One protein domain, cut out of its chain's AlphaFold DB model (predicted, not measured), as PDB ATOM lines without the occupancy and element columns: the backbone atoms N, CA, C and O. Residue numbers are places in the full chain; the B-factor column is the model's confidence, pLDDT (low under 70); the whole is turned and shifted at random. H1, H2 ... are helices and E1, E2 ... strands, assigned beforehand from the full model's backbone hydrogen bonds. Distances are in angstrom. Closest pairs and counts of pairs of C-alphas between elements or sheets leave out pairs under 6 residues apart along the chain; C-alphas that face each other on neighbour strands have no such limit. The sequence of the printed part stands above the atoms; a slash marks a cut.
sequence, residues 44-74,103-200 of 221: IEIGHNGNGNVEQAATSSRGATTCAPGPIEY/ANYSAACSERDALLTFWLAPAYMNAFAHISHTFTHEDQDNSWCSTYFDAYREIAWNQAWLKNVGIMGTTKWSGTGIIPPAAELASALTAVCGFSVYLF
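This is residues 44 to 74 and 103 to 200 of the 221 residues of an uncharacterized protein of Hyaloscypha bicolor E (UniProt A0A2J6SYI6). A small parallel sheet of three strands has the long helix H6 over one face, making two layers, while five short helices, H1 to H5, form an arc from the end of E1 round to the start of E2. Beyond E3, residues 179 to 200 have no named element. The 129 printed residues run E1 H1 H2 H3 H4 H5 E2 H6 E3, the sheet's order is E1 E2 E3, and the class is mixed, with 62 residues, under half, in named elements. The whole is compact, radius of gyration of the C-alphas 14.7 A, spans 40 by 33 by 20 A.

E1, residues 45 to 48, is parallel to E2, residues 129 to 132; N 46 and O 129 are 2.8 A apart, within hydrogen-bond range. E2 is parallel to E3, residues 173 to 178, with N 174 and O 130 3.0 A apart. H6, residues 148 to 165, is on the sheet, along E2 at 8 degrees on the local plane. E2, H6 and E3 form a strand-helix-strand unit, two parallel strands joined through a helix, with a right-handed crossover. H1, residues 50 to 58, touches residues 157 to 162 of H6 alone, the closest C-alphas, Gly 50 and Asn 158, being 5.6 A apart. H2, residues 61 to 66, touches H1 only at the corner, C-alphas 58 and 64 being closest at 4.4 A. H3, residues 107 to 110, touches H1, closest at C-alphas 57 and 110, 6.1 A. H4, residues 114 to 120, is close to but not clearly touching H5, residues 122 to 125, closest at C-alphas 119 and 125, 5.3 A. Every O i to N i+4 pair is within hydrogen-bond range in H1, H2 and H4, and 13 of 14 in H6; H3 and H5 are too short for one.

E1 begins at C-alpha 45 (215.175, 195.287, 193.412). H6 is 25.8 A long, and E3 ends at C-alpha 178 (219.120, 199.355, 183.682).

Residues 75 to 102 are not printed, with 16.6 A between C-alphas 74 and 103. The link from E2 to H6 is long. Residues 103 to 104, 142 to 144 and 182 to 200 have pLDDT under 70.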
ATOM      1  N   ILE A  44     213.623 194.982 197.901       87.75
ATOM      2  CA  ILE A  44     214.679 194.373 197.092       87.75
ATOM      3  C   ILE A  44     214.331 194.632 195.629       87.75
ATOM      4  O   ILE A  44     213.205 194.357 195.214       87.75
ATOM      5  N   GLU A  45     215.291 195.138 194.862       91.44
ATOM      6  CA  GLU A  45     215.175 195.287 193.412       91.44
ATOM      7  C   GLU A  45     215.853 194.113 192.698       91.44
ATOM      8  O   GLU A  45     216.942 193.683 193.078       91.44
ATOM      9  N   ILE A  46     215.186 193.575 191.679       93.75
ATOM     10  CA  ILE A  46     215.625 192.407 190.919       93.75
ATOM     11  C   ILE A  46     215.909 192.825 189.479       93.75
ATOM     12  O   ILE A  46     215.010 193.289 188.772       93.75
ATOM     13  N   GLY A  47     217.154 192.618 189.053       95.19
ATOM     14  CA  GLY A  47     217.572 192.699 187.657       95.19
ATOM     15  C   GLY A  47     217.237 191.408 186.913       95.19
ATOM     16  O   GLY A  47     217.572 190.323 187.387       95.19
ATOM     17  N   HIS A  48     216.571 191.516 185.764       95.62
ATOM     18  CA  HIS A  48     216.152 190.347 184.979       95.62
ATOM     19  C   HIS A  48     216.921 190.220 183.669       95.62
ATOM     20  O   HIS A  48     217.089 191.215 182.960       95.62
ATOM     21  N   ASN A  49     217.271 188.980 183.321       95.88
ATOM     22  CA  ASN A  49     217.805 188.581 182.020       95.88
ATOM     23  C   ASN A  49     216.814 187.655 181.308       95.88
ATOM     24  O   ASN A  49     216.628 186.503 181.708       95.88
ATOM     25  N   GLY A  50     216.160 188.153 180.260       94.81
ATOM     26  CA  GLY A  50     215.122 187.408 179.550       94.81
ATOM     27  C   GLY A  50     215.627 186.164 178.814       94.81
ATOM     28  O   GLY A  50     214.882 185.190 178.700       94.81
ATOM     29  N   ASN A  51     216.883 186.137 178.360       95.12
ATOM     30  CA  ASN A  51     217.430 184.975 177.655       95.12
ATOM     31  C   ASN A  51     217.501 183.740 178.557       95.12
ATOM     32  O   ASN A  51     217.132 182.654 178.126       95.12
ATOM     33  N   GLY A  52     217.853 183.916 179.836       93.50
ATOM     34  CA  GLY A  52     217.891 182.818 180.807       93.50
ATOM     35  C   GLY A  52     216.526 182.148 181.008       93.50
ATOM     36  O   GLY A  52     216.455 180.934 181.214       93.50
ATOM     37  N   ASN A  53     215.432 182.910 180.871       94.75
ATOM     38  CA  ASN A  53     214.077 182.356 180.849       94.75
ATOM     39  C   ASN A  53     213.829 181.508 179.591       94.75
ATOM     40  O   ASN A  53     213.298 180.402 179.695       94.75
ATOM     41  N   VAL A  54     214.234 181.997 178.413       93.12
ATOM     42  CA  VAL A  54     214.093 181.263 177.144       93.12
ATOM     43  C   VAL A  54     214.923 179.977 177.161       93.12
ATOM     44  O   VAL A  54     214.391 178.915 176.836       93.12
ATOM     45  N   GLU A  55     216.180 180.033 177.611       92.69
ATOM     46  CA  GLU A  55     217.042 178.859 177.802       92.69
ATOM     47  C   GLU A  55     216.363 177.816 178.688       92.69
ATOM     48  O   GLU A  55     216.250 176.644 178.321       92.69
ATOM     49  N   GLN A  56     215.873 178.244 179.857       91.81
ATOM     50  CA  GLN A  56     215.257 177.348 180.827       91.81
ATOM     51  C   GLN A  56     213.970 176.719 180.278       91.81
ATOM     52  O   GLN A  56     213.753 175.510 180.429       91.81
ATOM     53  N   ALA A  57     213.136 177.509 179.603       90.50
ATOM     54  CA  ALA A  57     211.906 177.049 178.972       90.50
ATOM     55  C   ALA A  57     212.155 176.077 177.801       90.50
ATOM     56  O   ALA A  57     211.359 175.150 177.582       90.50
ATOM     57  N   ALA A  58     213.267 176.250 177.080       90.94
ATOM     58  CA  ALA A  58     213.643 175.457 175.912       90.94
ATOM     59  C   ALA A  58     214.286 174.093 176.244       90.94
ATOM     60  O   ALA A  58     214.389 173.251 175.357       90.94
ATOM     61  N   THR A  59     214.646 173.820 177.506       89.75
ATOM     62  CA  THR A  59     215.380 172.598 177.933       89.75
ATOM     63  C   THR A  59     214.716 171.249 177.606       89.75
ATOM     64  O   THR A  59     215.390 170.223 177.559       89.75
ATOM     65  N   SER A  60     213.398 171.210 177.388       83.62
ATOM     66  CA  SER A  60     212.667 169.987 177.005       83.62
ATOM     67  C   SER A  60     212.414 169.941 175.497       83.62
ATOM     68  O   SER A  60     212.259 170.989 174.884       83.62
ATOM     69  N   SER A  61     212.237 168.760 174.891       82.31
ATOM     70  CA  SER A  61     211.943 168.654 173.445       82.31
ATOM     71  C   SER A  61     210.708 169.463 173.024       82.31
ATOM     72  O   SER A  61     210.721 170.149 172.009       82.31
ATOM     73  N   ARG A  62     209.650 169.452 173.849       84.25
ATOM     74  CA  ARG A  62     208.468 170.308 173.650       84.25
ATOM     75  C   ARG A  62     208.794 171.793 173.841       84.25
ATOM     76  O   ARG A  62     208.228 172.632 173.145       84.25
ATOM     77  N   GLY A  63     209.670 172.110 174.791       85.38
ATOM     78  CA  GLY A  63     210.187 173.457 175.029       85.38
ATOM     79  C   GLY A  63     210.919 174.007 173.813       85.38
ATOM     80  O   GLY A  63     210.536 175.062 173.331       85.38
ATOM     81  N   ALA A  64     211.866 173.256 173.250       84.94
ATOM     82  CA  ALA A  64     212.615 173.641 172.055       84.94
ATOM     83  C   ALA A  64     211.696 174.008 170.875       84.94
ATOM     84  O   ALA A  64     211.923 175.006 170.199       84.94
ATOM     85  N   THR A  65     210.607 173.258 170.663       87.44
ATOM     86  CA  THR A  65     209.610 173.599 169.633       87.44
ATOM     87  C   THR A  65     208.784 174.837 169.995       87.44
ATOM     88  O   THR A  65     208.511 175.666 169.135       87.44
ATOM     89  N   THR A  66     208.373 174.972 171.259       89.25
ATOM     90  CA  THR A  66     207.516 176.084 171.722       89.25
ATOM     91  C   THR A  66     208.280 177.412 171.795       89.25
ATOM     92  O   THR A  66     207.691 178.477 171.634       89.25
ATOM     93  N   CYS A  67     209.586 177.340 172.041       88.75
ATOM     94  CA  CYS A  67     210.485 178.469 172.234       88.75
ATOM     95  C   CYS A  67     211.327 178.794 170.997       88.75
ATOM     96  O   CYS A  67     212.299 179.529 171.121       88.75
ATOM     97  N   ALA A  68     210.982 178.255 169.822       86.25
ATOM     98  CA  ALA A  68     211.696 178.537 168.581       86.25
ATOM     99  C   ALA A  68     211.777 180.061 168.317       86.25
ATOM    100  O   ALA A  68     210.768 180.750 168.489       86.25
ATOM    101  N   PRO A  69     212.939 180.597 167.892       86.38
ATOM    102  CA  PRO A  69     214.131 179.885 167.408       86.38
ATOM    103  C   PRO A  69     215.046 179.293 168.498       86.38
ATOM    104  O   PRO A  69     216.022 178.634 168.156       86.38
ATOM    105  N   GLY A  70     214.714 179.466 169.774       89.00
ATOM    106  CA  GLY A  70     215.546 179.102 170.919       89.00
ATOM    107  C   GLY A  70     216.170 180.338 171.569       89.00
ATOM    108  O   GLY A  70     215.879 181.454 171.141       89.00
ATOM    109  N   PRO A  71     216.988 180.160 172.615       91.69
ATOM    110  CA  PRO A  71     217.742 181.258 173.210       91.69
ATOM    111  C   PRO A  71     218.746 181.855 172.217       91.69
ATOM    112  O   PRO A  71     219.126 181.230 171.223       91.69
ATOM    113  N   ILE A  72     219.172 183.083 172.498       92.38
ATOM    114  CA  ILE A  72     220.336 183.680 171.854       92.38
ATOM    115  C   ILE A  72     221.578 183.072 172.494       92.38
ATOM    116  O   ILE A  72     221.705 183.066 173.714       92.38
ATOM    117  N   GLU A  73     222.464 182.554 171.654       90.50
ATOM    118  CA  GLU A  73     223.671 181.835 172.052       90.50
ATOM    119  C   GLU A  73     224.846 182.358 171.225       90.50
ATOM    120  O   GLU A  73     224.725 182.571 170.012       90.50
ATOM    121  N   TYR A  74     225.985 182.539 171.878       89.62
ATOM    122  CA  TYR A  74     227.257 182.926 171.275       89.62
ATOM    123  C   TYR A  74     228.410 182.401 172.154       89.62
ATOM    124  O   TYR A  74     228.174 182.017 173.302       89.62
ATOM    125  N   ALA A 103     212.080 187.663 168.726       65.75
ATOM    126  CA  ALA A 103     211.408 186.568 168.051       65.75
ATOM    127  C   ALA A 103     210.064 186.241 168.716       65.75
ATOM    128  O   ALA A 103     209.824 185.082 169.000       65.75
ATOM    129  N   ASN A 104     209.240 187.258 169.032       63.59
ATOM    130  CA  ASN A 104     207.967 187.198 169.758       63.59
ATOM    131  C   ASN A 104     207.843 185.916 170.589       63.59
ATOM    132  O   ASN A 104     206.944 185.107 170.342       63.59
ATOM    133  N   TYR A 105     208.795 185.697 171.513       81.06
ATOM    134  CA  TYR A 105     208.794 184.483 172.319       81.06
ATOM    135  C   TYR A 105     207.436 184.442 172.999       81.06
ATOM    136  O   TYR A 105     207.058 185.383 173.691       81.06
ATOM    137  N   SER A 106     206.631 183.428 172.703       83.31
ATOM    138  CA  SER A 106     205.254 183.434 173.188       83.31
ATOM    139  C   SER A 106     205.240 183.397 174.718       83.31
ATOM    140  O   SER A 106     206.112 182.772 175.325       83.31
ATOM    141  N   ALA A 107     204.223 183.990 175.352       82.81
ATOM    142  CA  ALA A 107     203.997 183.791 176.787       82.81
ATOM    143  C   ALA A 107     203.986 182.287 177.136       82.81
ATOM    144  O   ALA A 107     204.595 181.869 178.113       82.81
ATOM    145  N   ALA A 108     203.439 181.452 176.244       86.88
ATOM    146  CA  ALA A 108     203.443 179.997 176.370       86.88
ATOM    147  C   ALA A 108     204.841 179.346 176.359       86.88
ATOM    148  O   ALA A 108     204.988 178.249 176.897       86.88
ATOM    149  N   CYS A 109     205.856 179.966 175.746       91.62
ATOM    150  CA  CYS A 109     207.251 179.560 175.921       91.62
ATOM    151  C   CYS A 109     207.731 179.979 177.313       91.62
ATOM    152  O   CYS A 109     208.115 179.128 178.112       91.62
ATOM    153  N   SER A 110     207.658 181.273 177.616       91.25
ATOM    154  CA  SER A 110     208.213 181.852 178.840       91.25
ATOM    155  C   SER A 110     207.634 181.232 180.119       91.25
ATOM    156  O   SER A 110     208.385 180.922 181.043       91.25
ATOM    157  N   GLU A 111     206.327 180.959 180.158       91.81
ATOM    158  CA  GLU A 111     205.607 180.358 181.296       91.81
ATOM    159  C   GLU A 111     205.977 178.889 181.572       91.81
ATOM    160  O   GLU A 111     205.558 178.321 182.580       91.81
ATOM    161  N   ARG A 112     206.783 178.248 180.714       91.25
ATOM    162  CA  ARG A 112     207.322 176.902 180.994       91.25
ATOM    163  C   ARG A 112     208.398 176.919 182.072       91.25
ATOM    164  O   ARG A 112     208.700 175.873 182.645       91.25
ATOM    165  N   ASP A 113     208.986 178.079 182.327       89.81
ATOM    166  CA  ASP A 113     209.941 178.275 183.400       89.81
ATOM    167  C   ASP A 113     209.210 178.506 184.727       89.81
ATOM    168  O   ASP A 113     208.557 179.531 184.949       89.81
ATOM    169  N   ALA A 114     209.360 177.554 185.648       88.38
ATOM    170  CA  ALA A 114     208.767 177.645 186.974       88.38
ATOM    171  C   ALA A 114     209.233 178.894 187.746       88.38
ATOM    172  O   ALA A 114     208.479 179.412 188.573       88.38
ATOM    173  N   LEU A 115     210.445 179.394 187.484       86.88
ATOM    174  CA  LEU A 115     210.947 180.614 188.108       86.88
ATOM    175  C   LEU A 115     210.188 181.848 187.627       86.88
ATOM    176  O   LEU A 115     209.801 182.683 188.440       86.88
ATOM    177  N   LEU A 116     209.903 181.937 186.326       91.56
ATOM    178  CA  LEU A 116     209.073 183.017 185.809       91.56
ATOM    179  C   LEU A 116     207.666 182.955 186.406       91.56
ATOM    180  O   LEU A 116     207.169 183.967 186.884       91.56
ATOM    181  N   THR A 117     207.038 181.776 186.454       91.12
ATOM    182  CA  THR A 117     205.684 181.658 187.034       91.12
ATOM    183  C   THR A 117     205.628 182.088 188.505       91.12
ATOM    184  O   THR A 117     204.616 182.629 188.946       91.12
ATOM    185  N   PHE A 118     206.723 181.911 189.256       88.50
ATOM    186  CA  PHE A 118     206.869 182.474 190.597       88.50
ATOM    187  C   PHE A 118     206.873 184.008 190.553       88.50
ATOM    188  O   PHE A 118     206.086 184.631 191.262       88.50
ATOM    189  N   TRP A 119     207.691 184.616 189.690       90.38
ATOM    190  CA  TRP A 119     207.757 186.073 189.547       90.38
ATOM    191  C   TRP A 119     206.456 186.714 189.074       90.38
ATOM    192  O   TRP A 119     206.186 187.846 189.459       90.38
ATOM    193  N   LEU A 120     205.644 186.012 188.279       92.06
ATOM    194  CA  LEU A 120     204.372 186.529 187.763       92.06
ATOM    195  C   LEU A 120     203.213 186.426 188.757       92.06
ATOM    196  O   LEU A 120     202.172 187.054 188.555       92.06
ATOM    197  N   ALA A 121     203.358 185.667 189.846       92.31
ATOM    198  CA  ALA A 121     202.329 185.644 190.874       92.31
ATOM    199  C   ALA A 121     202.261 187.028 191.556       92.31
ATOM    200  O   ALA A 121     203.273 187.481 192.098       92.31
ATOM    201  N   PRO A 122     201.088 187.695 191.613       92.44
ATOM    202  CA  PRO A 122     200.998 189.083 192.076       92.44
ATOM    203  C   PRO A 122     201.564 189.334 193.480       92.44
ATOM    204  O   PRO A 122     202.087 190.415 193.743       92.44
ATOM    205  N   ALA A 123     201.479 188.341 194.371       89.00
ATOM    206  CA  ALA A 123     202.024 188.424 195.724       89.00
ATOM    207  C   ALA A 123     203.559 188.526 195.742       89.00
ATOM    208  O   ALA A 123     204.107 189.225 196.587       89.00
ATOM    209  N   TYR A 124     204.246 187.859 194.810       87.38
ATOM    210  CA  TYR A 124     205.700 187.939 194.685       87.38
ATOM    211  C   TYR A 124     206.093 189.128 193.809       87.38
ATOM    212  O   TYR A 124     206.901 189.938 194.238       87.38
ATOM    213  N   MET A 125     205.442 189.335 192.663       91.19
ATOM    214  CA  MET A 125     205.742 190.457 191.762       91.19
ATOM    215  C   MET A 125     205.678 191.839 192.438       91.19
ATOM    216  O   MET A 125     206.449 192.730 192.114       91.19
ATOM    217  N   ASN A 126     204.751 192.048 193.378       91.12
ATOM    218  CA  ASN A 126     204.619 193.343 194.062       91.12
ATOM    219  C   ASN A 126     205.448 193.443 195.359       91.12
ATOM    220  O   ASN A 126     205.577 194.529 195.935       91.12
ATOM    221  N   ALA A 127     206.028 192.332 195.827       89.06
ATOM    222  CA  ALA A 127     206.942 192.341 196.970       89.06
ATOM    223  C   ALA A 127     208.322 192.916 196.598       89.06
ATOM    224  O   ALA A 127     208.989 193.516 197.446       89.06
ATOM    225  N   PHE A 128     208.713 192.803 195.326       90.25
ATOM    226  CA  PHE A 128     210.004 193.241 194.799       90.25
ATOM    227  C   PHE A 128     209.856 194.445 193.860       90.25
ATOM    228  O   PHE A 128     208.788 194.700 193.302       90.25
ATOM    229  N   ALA A 129     210.938 195.202 193.708       94.75
ATOM    230  CA  ALA A 129     211.120 196.115 192.587       94.75
ATOM    231  C   ALA A 129     211.788 195.375 191.420       94.75
ATOM    232  O   ALA A 129     212.476 194.372 191.616       94.75
ATOM    233  N   HIS A 130     211.567 195.847 190.198       96.06
ATOM    234  CA  HIS A 130     212.010 195.171 188.983       96.06
ATOM    235  C   HIS A 130     212.707 196.151 188.040       96.06
ATOM    236  O   HIS A 130     212.214 197.256 187.803       96.06
ATOM    237  N   ILE A 131     213.819 195.704 187.460       96.44
ATOM    238  CA  ILE A 131     214.617 196.464 186.496       96.44
ATOM    239  C   ILE A 131     215.221 195.523 185.443       96.44
ATOM    240  O   ILE A 131     215.377 194.319 185.658       96.44
ATOM    241  N   SER A 132     215.537 196.060 184.266       96.06
ATOM    242  CA  SER A 132     216.257 195.314 183.227       96.06
ATOM    243  C   SER A 132     217.719 195.106 183.625       96.06
ATOM    244  O   SER A 132     218.355 196.033 184.128       96.06
ATOM    245  N   HIS A 133     218.261 193.923 183.337       96.12
ATOM    246  CA  HIS A 133     219.688 193.624 183.452       96.12
ATOM    247  C   HIS A 133     220.299 193.181 182.113       96.12
ATOM    248  O   HIS A 133     221.231 192.390 182.105       96.12
ATOM    249  N   THR A 134     219.785 193.697 180.985       95.62
ATOM    250  CA  THR A 134     220.039 193.221 179.600       95.62
ATOM    251  C   THR A 134     219.452 191.838 179.306       95.62
ATOM    252  O   THR A 134     218.946 191.174 180.207       95.62
ATOM    253  N   PHE A 135     219.389 191.431 178.039       95.44
ATOM    254  CA  PHE A 135     218.665 190.233 177.627       95.44
ATOM    255  C   PHE A 135     219.484 188.970 177.886       95.44
ATOM    256  O   PHE A 135     218.996 188.081 178.588       95.44
ATOM    257  N   THR A 136     220.709 188.902 177.370       94.06
ATOM    258  CA  THR A 136     221.593 187.729 177.452       94.06
ATOM    259  C   THR A 136     222.706 187.872 178.484       94.06
ATOM    260  O   THR A 136     223.376 186.881 178.755       94.06
ATOM    261  N   HIS A 137     222.887 189.065 179.070       93.31
ATOM    262  CA  HIS A 137     224.042 189.386 179.916       93.31
ATOM    263  C   HIS A 137     225.374 189.419 179.124       93.31
ATOM    264  O   HIS A 137     226.410 188.962 179.598       93.31
ATOM    265  N   GLU A 138     225.351 189.950 177.897       90.75
ATOM    266  CA  GLU A 138     226.559 190.268 177.115       90.75
ATOM    267  C   GLU A 138     227.422 191.351 177.800       90.75
ATOM    268  O   GLU A 138     226.885 192.387 178.199       90.75
ATOM    269  N   ASP A 139     228.744 191.148 177.882       87.00
ATOM    270  CA  ASP A 139     229.725 192.199 178.201       87.00
ATOM    271  C   ASP A 139     229.792 193.198 177.032       87.00
ATOM    272  O   ASP A 139     230.081 192.859 175.880       87.00
ATOM    273  N   GLN A 140     229.491 194.462 177.338       85.38
ATOM    274  CA  GLN A 140     229.347 195.534 176.351       85.38
ATOM    275  C   GLN A 140     230.603 196.414 176.201       85.38
ATOM    276  O   GLN A 140     230.696 197.186 175.229       85.38
ATOM    277  N   ASP A 141     231.578 196.293 177.110       75.75
ATOM    278  CA  ASP A 141     232.861 197.007 177.044       75.75
ATOM    279  C   ASP A 141     233.837 196.318 176.075       75.75
ATOM    280  O   ASP A 141     234.749 196.962 175.540       75.75
ATOM    281  N   ASN A 142     233.618 195.037 175.756       69.62
ATOM    282  CA  ASN A 142     234.488 194.288 174.856       69.62
ATOM    283  C   ASN A 142     234.569 194.881 173.435       69.62
ATOM    284  O   ASN A 142     233.702 194.690 172.579       69.62
ATOM    285  N   SER A 143     235.680 195.578 173.153       58.88
ATOM    286  CA  SER A 143     235.960 196.199 171.844       58.88
ATOM    287  C   SER A 143     236.035 195.257 170.666       58.88
ATOM    288  O   SER A 143     235.884 195.714 169.534       58.88
ATOM    289  N   TRP A 144     236.285 193.975 170.899       67.06
ATOM    290  CA  TRP A 144     236.419 193.009 169.820       67.06
ATOM    291  C   TRP A 144     235.092 192.330 169.510       67.06
ATOM    292  O   TRP A 144     234.877 191.921 168.368       67.06
ATOM    293  N   CYS A 145     234.198 192.248 170.496       70.31
ATOM    294  CA  CYS A 145     233.068 191.327 170.465       70.31
ATOM    295  C   CYS A 145     231.767 191.966 170.985       70.31
ATOM    296  O   CYS A 145     230.884 191.263 171.434       70.31
ATOM    297  N   SER A 146     231.623 193.292 170.924       83.81
ATOM    298  CA  SER A 146     230.325 193.939 171.137       83.81
ATOM    299  C   SER A 146     230.196 195.212 170.309       83.81
ATOM    300  O   SER A 146     231.104 196.052 170.243       83.81
ATOM    301  N   THR A 147     229.046 195.394 169.671       89.56
ATOM    302  CA  THR A 147     228.731 196.524 168.789       89.56
ATOM    303  C   THR A 147     227.515 197.301 169.290       89.56
ATOM    304  O   THR A 147     226.778 196.859 170.166       89.56
ATOM    305  N   TYR A 148     227.258 198.477 168.701       88.31
ATOM    306  CA  TYR A 148     226.009 199.215 168.956       88.31
ATOM    307  C   TYR A 148     224.769 198.346 168.707       88.31
ATOM    308  O   TYR A 148     223.782 198.436 169.430       88.31
ATOM    309  N   PHE A 149     224.823 197.517 167.666       89.94
ATOM    310  CA  PHE A 149     223.737 196.624 167.293       89.94
ATOM    311  C   PHE A 149     223.433 195.599 168.389       89.94
ATOM    312  O   PHE A 149     222.257 195.366 168.670       89.94
ATOM    313  N   ASP A 150     224.464 195.053 169.032       91.12
ATOM    314  CA  ASP A 150     224.307 194.100 170.129       91.12
ATOM    315  C   ASP A 150     223.743 194.793 171.375       91.12
ATOM    316  O   ASP A 150     222.659 194.448 171.837       91.12
ATOM    317  N   ALA A 151     224.381 195.879 171.830       90.75
ATOM    318  CA  ALA A 151     223.933 196.637 173.002       90.75
ATOM    319  C   ALA A 151     222.493 197.170 172.855       90.75
ATOM    320  O   ALA A 151     221.701 197.154 173.801       90.75
ATOM    321  N   TYR A 152     222.114 197.613 171.652       91.31
ATOM    322  CA  TYR A 152     220.738 198.014 171.363       91.31
ATOM    323  C   TYR A 152     219.759 196.846 171.533       91.31
ATOM    324  O   TYR A 152     218.676 197.020 172.097       91.31
ATOM    325  N   ARG A 153     220.124 195.651 171.063       91.44
ATOM    326  CA  ARG A 153     219.278 194.457 171.163       91.44
ATOM    327  C   ARG A 153     219.185 193.933 172.578       91.44
ATOM    328  O   ARG A 153     218.071 193.651 173.005       91.44
ATOM    329  N   GLU A 154     220.289 193.909 173.312       93.38
ATOM    330  CA  GLU A 154     220.322 193.600 174.739       93.38
ATOM    331  C   GLU A 154     219.256 194.376 175.519       93.38
ATOM    332  O   GLU A 154     218.513 193.821 176.331       93.38
ATOM    333  N   ILE A 155     219.131 195.672 175.236       93.31
ATOM    334  CA  ILE A 155     218.150 196.532 175.895       93.31
ATOM    335  C   ILE A 155     216.747 196.288 175.328       93.31
ATOM    336  O   ILE A 155     215.811 195.995 176.078       93.31
ATOM    337  N   ALA A 156     216.588 196.401 174.006       92.50
ATOM    338  CA  ALA A 156     215.280 196.376 173.358       92.50
ATOM    339  C   ALA A 156     214.570 195.024 173.519       92.50
ATOM    340  O   ALA A 156     213.360 194.978 173.755       92.50
ATOM    341  N   TRP A 157     215.305 193.915 173.430       94.19
ATOM    342  CA  TRP A 157     214.741 192.573 173.569       94.19
ATOM    343  C   TRP A 157     214.368 192.269 175.012       94.19
ATOM    344  O   TRP A 157     213.327 191.655 175.245       94.19
ATOM    345  N   ASN A 158     215.146 192.745 175.988       95.00
ATOM    346  CA  ASN A 158     214.789 192.542 177.387       95.00
ATOM    347  C   ASN A 158     213.550 193.352 177.778       95.00
ATOM    348  O   ASN A 158     212.679 192.838 178.474       95.00
ATOM    349  N   GLN A 159     213.411 194.580 177.269       94.00
ATOM    350  CA  GLN A 159     212.179 195.360 177.425       94.00
ATOM    351  C   GLN A 159     210.978 194.666 176.771       94.00
ATOM    352  O   GLN A 159     209.907 194.589 177.376       94.00
ATOM    353  N   ALA A 160     211.147 194.132 175.557       93.69
ATOM    354  CA  ALA A 160     210.096 193.382 174.876       93.69
ATOM    355  C   ALA A 160     209.677 192.142 175.681       93.69
ATOM    356  O   ALA A 160     208.481 191.926 175.878       93.69
ATOM    357  N   TRP A 161     210.640 191.378 176.206       94.88
ATOM    358  CA  TRP A 161     210.379 190.223 177.063       94.88
ATOM    359  C   TRP A 161     209.674 190.619 178.366       94.88
ATOM    360  O   TRP A 161     208.598 190.094 178.636       94.88
ATOM    361  N   LEU A 162     210.195 191.595 179.119       94.75
ATOM    362  CA  LEU A 162     209.606 192.087 180.374       94.75
ATOM    363  C   LEU A 162     208.162 192.579 180.195       94.75
ATOM    364  O   LEU A 162     207.310 192.347 181.058       94.75
ATOM    365  N   LYS A 163     207.878 193.245 179.070       93.69
ATOM    366  CA  LYS A 163     206.522 193.664 178.695       93.69
ATOM    367  C   LYS A 163     205.631 192.464 178.397       93.69
ATOM    368  O   LYS A 163     204.503 192.412 178.873       93.69
ATOM    369  N   ASN A 164     206.133 191.529 177.596       92.69
ATOM    370  CA  ASN A 164     205.396 190.362 177.128       92.69
ATOM    371  C   ASN A 164     205.029 189.404 178.271       92.69
ATOM    372  O   ASN A 164     203.901 188.924 178.320       92.69
ATOM    373  N   VAL A 165     205.939 189.180 179.225       92.69
ATOM    374  CA  VAL A 165     205.660 188.346 180.406       92.69
ATOM    375  C   VAL A 165     204.862 189.085 181.485       92.69
ATOM    376  O   VAL A 165     204.336 188.451 182.388       92.69
ATOM    377  N   GLY A 166     204.740 190.415 181.401       93.00
ATOM    378  CA  GLY A 166     203.893 191.222 182.285       93.00
ATOM    379  C   GLY A 166     204.588 191.844 183.503       93.00
ATOM    380  O   GLY A 166     203.933 192.564 184.255       93.00
ATOM    381  N   ILE A 167     205.903 191.660 183.680       93.94
ATOM    382  CA  ILE A 167     206.662 192.235 184.812       93.94
ATOM    383  C   ILE A 167     206.588 193.768 184.827       93.94
ATOM    384  O   ILE A 167     206.484 194.363 185.895       93.94
ATOM    385  N   MET A 168     206.561 194.424 183.660       94.00
ATOM    386  CA  MET A 168     206.424 195.890 183.579       94.00
ATOM    387  C   MET A 168     205.087 196.423 184.133       94.00
ATOM    388  O   MET A 168     204.934 197.633 184.276       94.00
ATOM    389  N   GLY A 169     204.115 195.550 184.426       90.94
ATOM    390  CA  GLY A 169     202.846 195.911 185.062       90.94
ATOM    391  C   GLY A 169     202.903 196.011 186.591       90.94
ATOM    392  O   GLY A 169     201.891 196.345 187.205       90.94
ATOM    393  N   THR A 170     204.045 195.703 187.218       92.12
ATOM    394  CA  THR A 170     204.227 195.834 188.673       92.12
ATOM    395  C   THR A 170     204.194 197.293 189.134       92.12
ATOM    396  O   THR A 170     204.507 198.222 188.390       92.12
ATOM    397  N   THR A 171     203.856 197.502 190.405       89.25
ATOM    398  CA  THR A 171     203.836 198.836 191.031       89.25
ATOM    399  C   THR A 171     205.230 199.446 191.231       89.25
ATOM    400  O   THR A 171     205.342 200.653 191.429       89.25
ATOM    401  N   LYS A 172     206.291 198.630 191.165       93.12
ATOM    402  CA  LYS A 172     207.691 199.021 191.405       93.12
ATOM    403  C   LYS A 172     208.583 198.669 190.207       93.12
ATOM    404  O   LYS A 172     209.444 197.796 190.294       93.12
ATOM    405  N   TRP A 173     208.336 199.309 189.068       94.88
ATOM    406  CA  TRP A 173     209.093 199.103 187.828       94.88
ATOM    407  C   TRP A 173     210.020 200.287 187.531       94.88
ATOM    408  O   TRP A 173     209.572 201.435 187.505       94.88
ATOM    409  N   SER A 174     211.293 200.009 187.241       94.00
ATOM    410  CA  SER A 174     212.253 201.006 186.757       94.00
ATOM    411  C   SER A 174     212.328 200.988 185.226       94.00
ATOM    412  O   SER A 174     213.009 200.163 184.620       94.00
ATOM    413  N   GLY A 175     211.590 201.896 184.578       91.25
ATOM    414  CA  GLY A 175     211.470 201.945 183.112       91.25
ATOM    415  C   GLY A 175     212.521 202.780 182.380       91.25
ATOM    416  O   GLY A 175     212.592 202.721 181.154       91.25
ATOM    417  N   THR A 176     213.312 203.566 183.110       89.12
ATOM    418  CA  THR A 176     214.283 204.529 182.556       89.12
ATOM    419  C   THR A 176     215.720 204.251 183.000       89.12
ATOM    420  O   THR A 176     216.602 205.093 182.824       89.12
ATOM    421  N   GLY A 177     215.966 203.093 183.600       88.06
ATOM    422  CA  GLY A 177     217.291 202.656 184.007       88.06
ATOM    423  C   GLY A 177     217.480 201.177 183.719       88.06
ATOM    424  O   GLY A 177     216.516 200.437 183.515       88.06
ATOM    425  N   ILE A 178     218.739 200.763 183.705       91.12
ATOM    426  CA  ILE A 178     219.120 199.355 183.682       91.12
ATOM    427  C   ILE A 178     220.202 199.122 184.735       91.12
ATOM    428  O   ILE A 178     220.955 200.042 185.068       91.12
ATOM    429  N   ILE A 179     220.302 197.887 185.221       90.56
ATOM    430  CA  ILE A 179     221.532 197.408 185.849       90.56
ATOM    431  C   ILE A 179     222.432 196.940 184.700       90.56
ATOM    432  O   ILE A 179     222.038 196.027 183.970       90.56
ATOM    433  N   PRO A 180     223.603 197.549 184.478       88.31
ATOM    434  CA  PRO A 180     224.517 197.073 183.448       88.31
ATOM    435  C   PRO A 180     225.065 195.673 183.782       88.31
ATOM    436  O   PRO A 180     225.402 195.456 184.950       88.31
ATOM    437  N   PRO A 181     225.178 194.732 182.820       82.31
ATOM    438  CA  PRO A 181     225.892 193.467 183.014       82.31
ATOM    439  C   PRO A 181     227.308 193.725 183.541       82.31
ATOM    440  O   PRO A 181     227.987 194.637 183.077       82.31
ATOM    441  N   ALA A 182     227.676 192.983 184.590       69.44
ATOM    442  CA  ALA A 182     229.004 192.962 185.218       69.44
ATOM    443  C   ALA A 182     229.661 194.328 185.582       69.44
ATOM    444  O   ALA A 182     230.840 194.390 185.907       69.44
ATOM    445  N   ALA A 183     228.881 195.418 185.673       56.41
ATOM    446  CA  ALA A 183     229.341 196.792 185.954       56.41
ATOM    447  C   ALA A 183     230.291 197.417 184.900       56.41
ATOM    448  O   ALA A 183     230.812 198.513 185.120       56.41
ATOM    449  N   GLU A 184     230.434 196.791 183.734       53.72
ATOM    450  CA  GLU A 184     231.366 197.130 182.643       53.72
ATOM    451  C   GLU A 184     230.697 198.030 181.591       53.72
ATOM    452  O   GLU A 184     230.561 197.673 180.428       53.72
ATOM    453  N   LEU A 185     230.110 199.158 182.005       50.06
ATOM    454  CA  LEU A 185     229.196 199.898 181.112       50.06
ATOM    455  C   LEU A 185     229.161 201.405 181.318       50.06
ATOM    456  O   LEU A 185     228.214 202.085 180.908       50.06
ATOM    457  N   ALA A 186     230.199 201.964 181.935       46.03
ATOM    458  CA  ALA A 186     230.266 203.406 182.139       46.03
ATOM    459  C   ALA A 186     230.414 204.178 180.810       46.03
ATOM    460  O   ALA A 186     229.952 205.317 180.709       46.03
ATOM    461  N   SER A 187     231.012 203.575 179.772       43.50
ATOM    462  CA  SER A 187     231.374 204.297 178.543       43.50
ATOM    463  C   SER A 187     230.331 204.216 177.411       43.50
ATOM    464  O   SER A 187     230.145 205.198 176.688       43.50
ATOM    465  N   ALA A 188     229.596 203.104 177.271       42.25
ATOM    466  CA  ALA A 188     228.721 202.864 176.114       42.25
ATOM    467  C   ALA A 188     227.286 203.430 176.243       42.25
ATOM    468  O   ALA A 188     226.694 203.843 175.242       42.25
ATOM    469  N   LEU A 189     226.710 203.497 177.451       41.44
ATOM    470  CA  LEU A 189     225.285 203.834 177.651       41.44
ATOM    471  C   LEU A 189     224.958 205.329 177.563       41.44
ATOM    472  O   LEU A 189     223.869 205.693 177.107       41.44
ATOM    473  N   THR A 190     225.892 206.204 177.948       40.41
ATOM    474  CA  THR A 190     225.661 207.659 178.013       40.41
ATOM    475  C   THR A 190     225.324 208.259 176.641       40.41
ATOM    476  O   THR A 190     224.654 209.284 176.559       40.41
ATOM    477  N   ALA A 191     225.730 207.598 175.552       36.34
ATOM    478  CA  ALA A 191     225.508 208.069 174.187       36.34
ATOM    479  C   ALA A 191     224.209 207.559 173.532       36.34
ATOM    480  O   ALA A 191     223.813 208.100 172.501       36.34
ATOM    481  N   VAL A 192     223.552 206.520 174.073       41.59
ATOM    482  CA  VAL A 192     222.658 205.685 173.245       41.59
ATOM    483  C   VAL A 192     221.166 205.838 173.550       41.59
ATOM    484  O   VAL A 192     220.374 205.752 172.613       41.59
ATOM    485  N   CYS A 193     220.735 206.098 174.791       40.38
ATOM    486  CA  CYS A 193     219.292 206.034 175.101       40.38
ATOM    487  C   CYS A 193     218.751 206.971 176.203       40.38
ATOM    488  O   CYS A 193     217.581 206.858 176.556       40.38
ATOM    489  N   GLY A 194     219.541 207.894 176.763       30.73
ATOM    490  CA  GLY A 194     219.043 208.800 177.815       30.73
ATOM    491  C   GLY A 194     218.626 208.098 179.122       30.73
ATOM    492  O   GLY A 194     217.814 208.634 179.873       30.73
ATOM    493  N   PHE A 195     219.158 206.900 179.389       39.16
ATOM    494  CA  PHE A 195     218.901 206.139 180.614       39.16
ATOM    495  C   PHE A 195     219.834 206.551 181.759       39.16
ATOM    496  O   PHE A 195     220.966 206.981 181.534       39.16
ATOM    497  N   SER A 196     219.370 206.371 182.998       35.16
ATOM    498  CA  SER A 196     220.217 206.464 184.195       35.16
ATOM    499  C   SER A 196     220.853 205.106 184.504       35.16
ATOM    500  O   SER A 196     220.150 204.100 184.604       35.16
ATOM    501  N   VAL A 197     222.180 205.078 184.650       39.88
ATOM    502  CA  VAL A 197     222.949 203.887 185.045       39.88
ATOM    503  C   VAL A 197     223.095 203.881 186.564       39.88
ATOM    504  O   VAL A 197     223.624 204.834 187.136       39.88
ATOM    505  N   TYR A 198     222.646 202.811 187.220       37.34
ATOM    506  CA  TYR A 198     222.848 202.611 188.656       37.34
ATOM    507  C   TYR A 198     224.014 201.642 188.866       37.34
ATOM    508  O   TYR A 198     223.891 200.445 188.618       37.34
ATOM    509  N   LEU A 199     225.160 202.171 189.297       35.06
ATOM    510  CA  LEU A 199     226.367 201.395 189.583       35.06
ATOM    511  C   LEU A 199     226.493 201.191 191.102       35.06
ATOM    512  O   LEU A 199     226.700 202.150 191.845       35.06
ATOM    513  N   PHE A 200     226.392 199.948 191.579       29.31
ATOM    514  CA  PHE A 200     226.699 199.604 192.971       29.31
ATOM    515  C   PHE A 200     228.147 199.101 193.065       29.31
ATOM    516  O   PHE A 200     228.425 197.926 192.857       29.31
TER     517      PHE A 200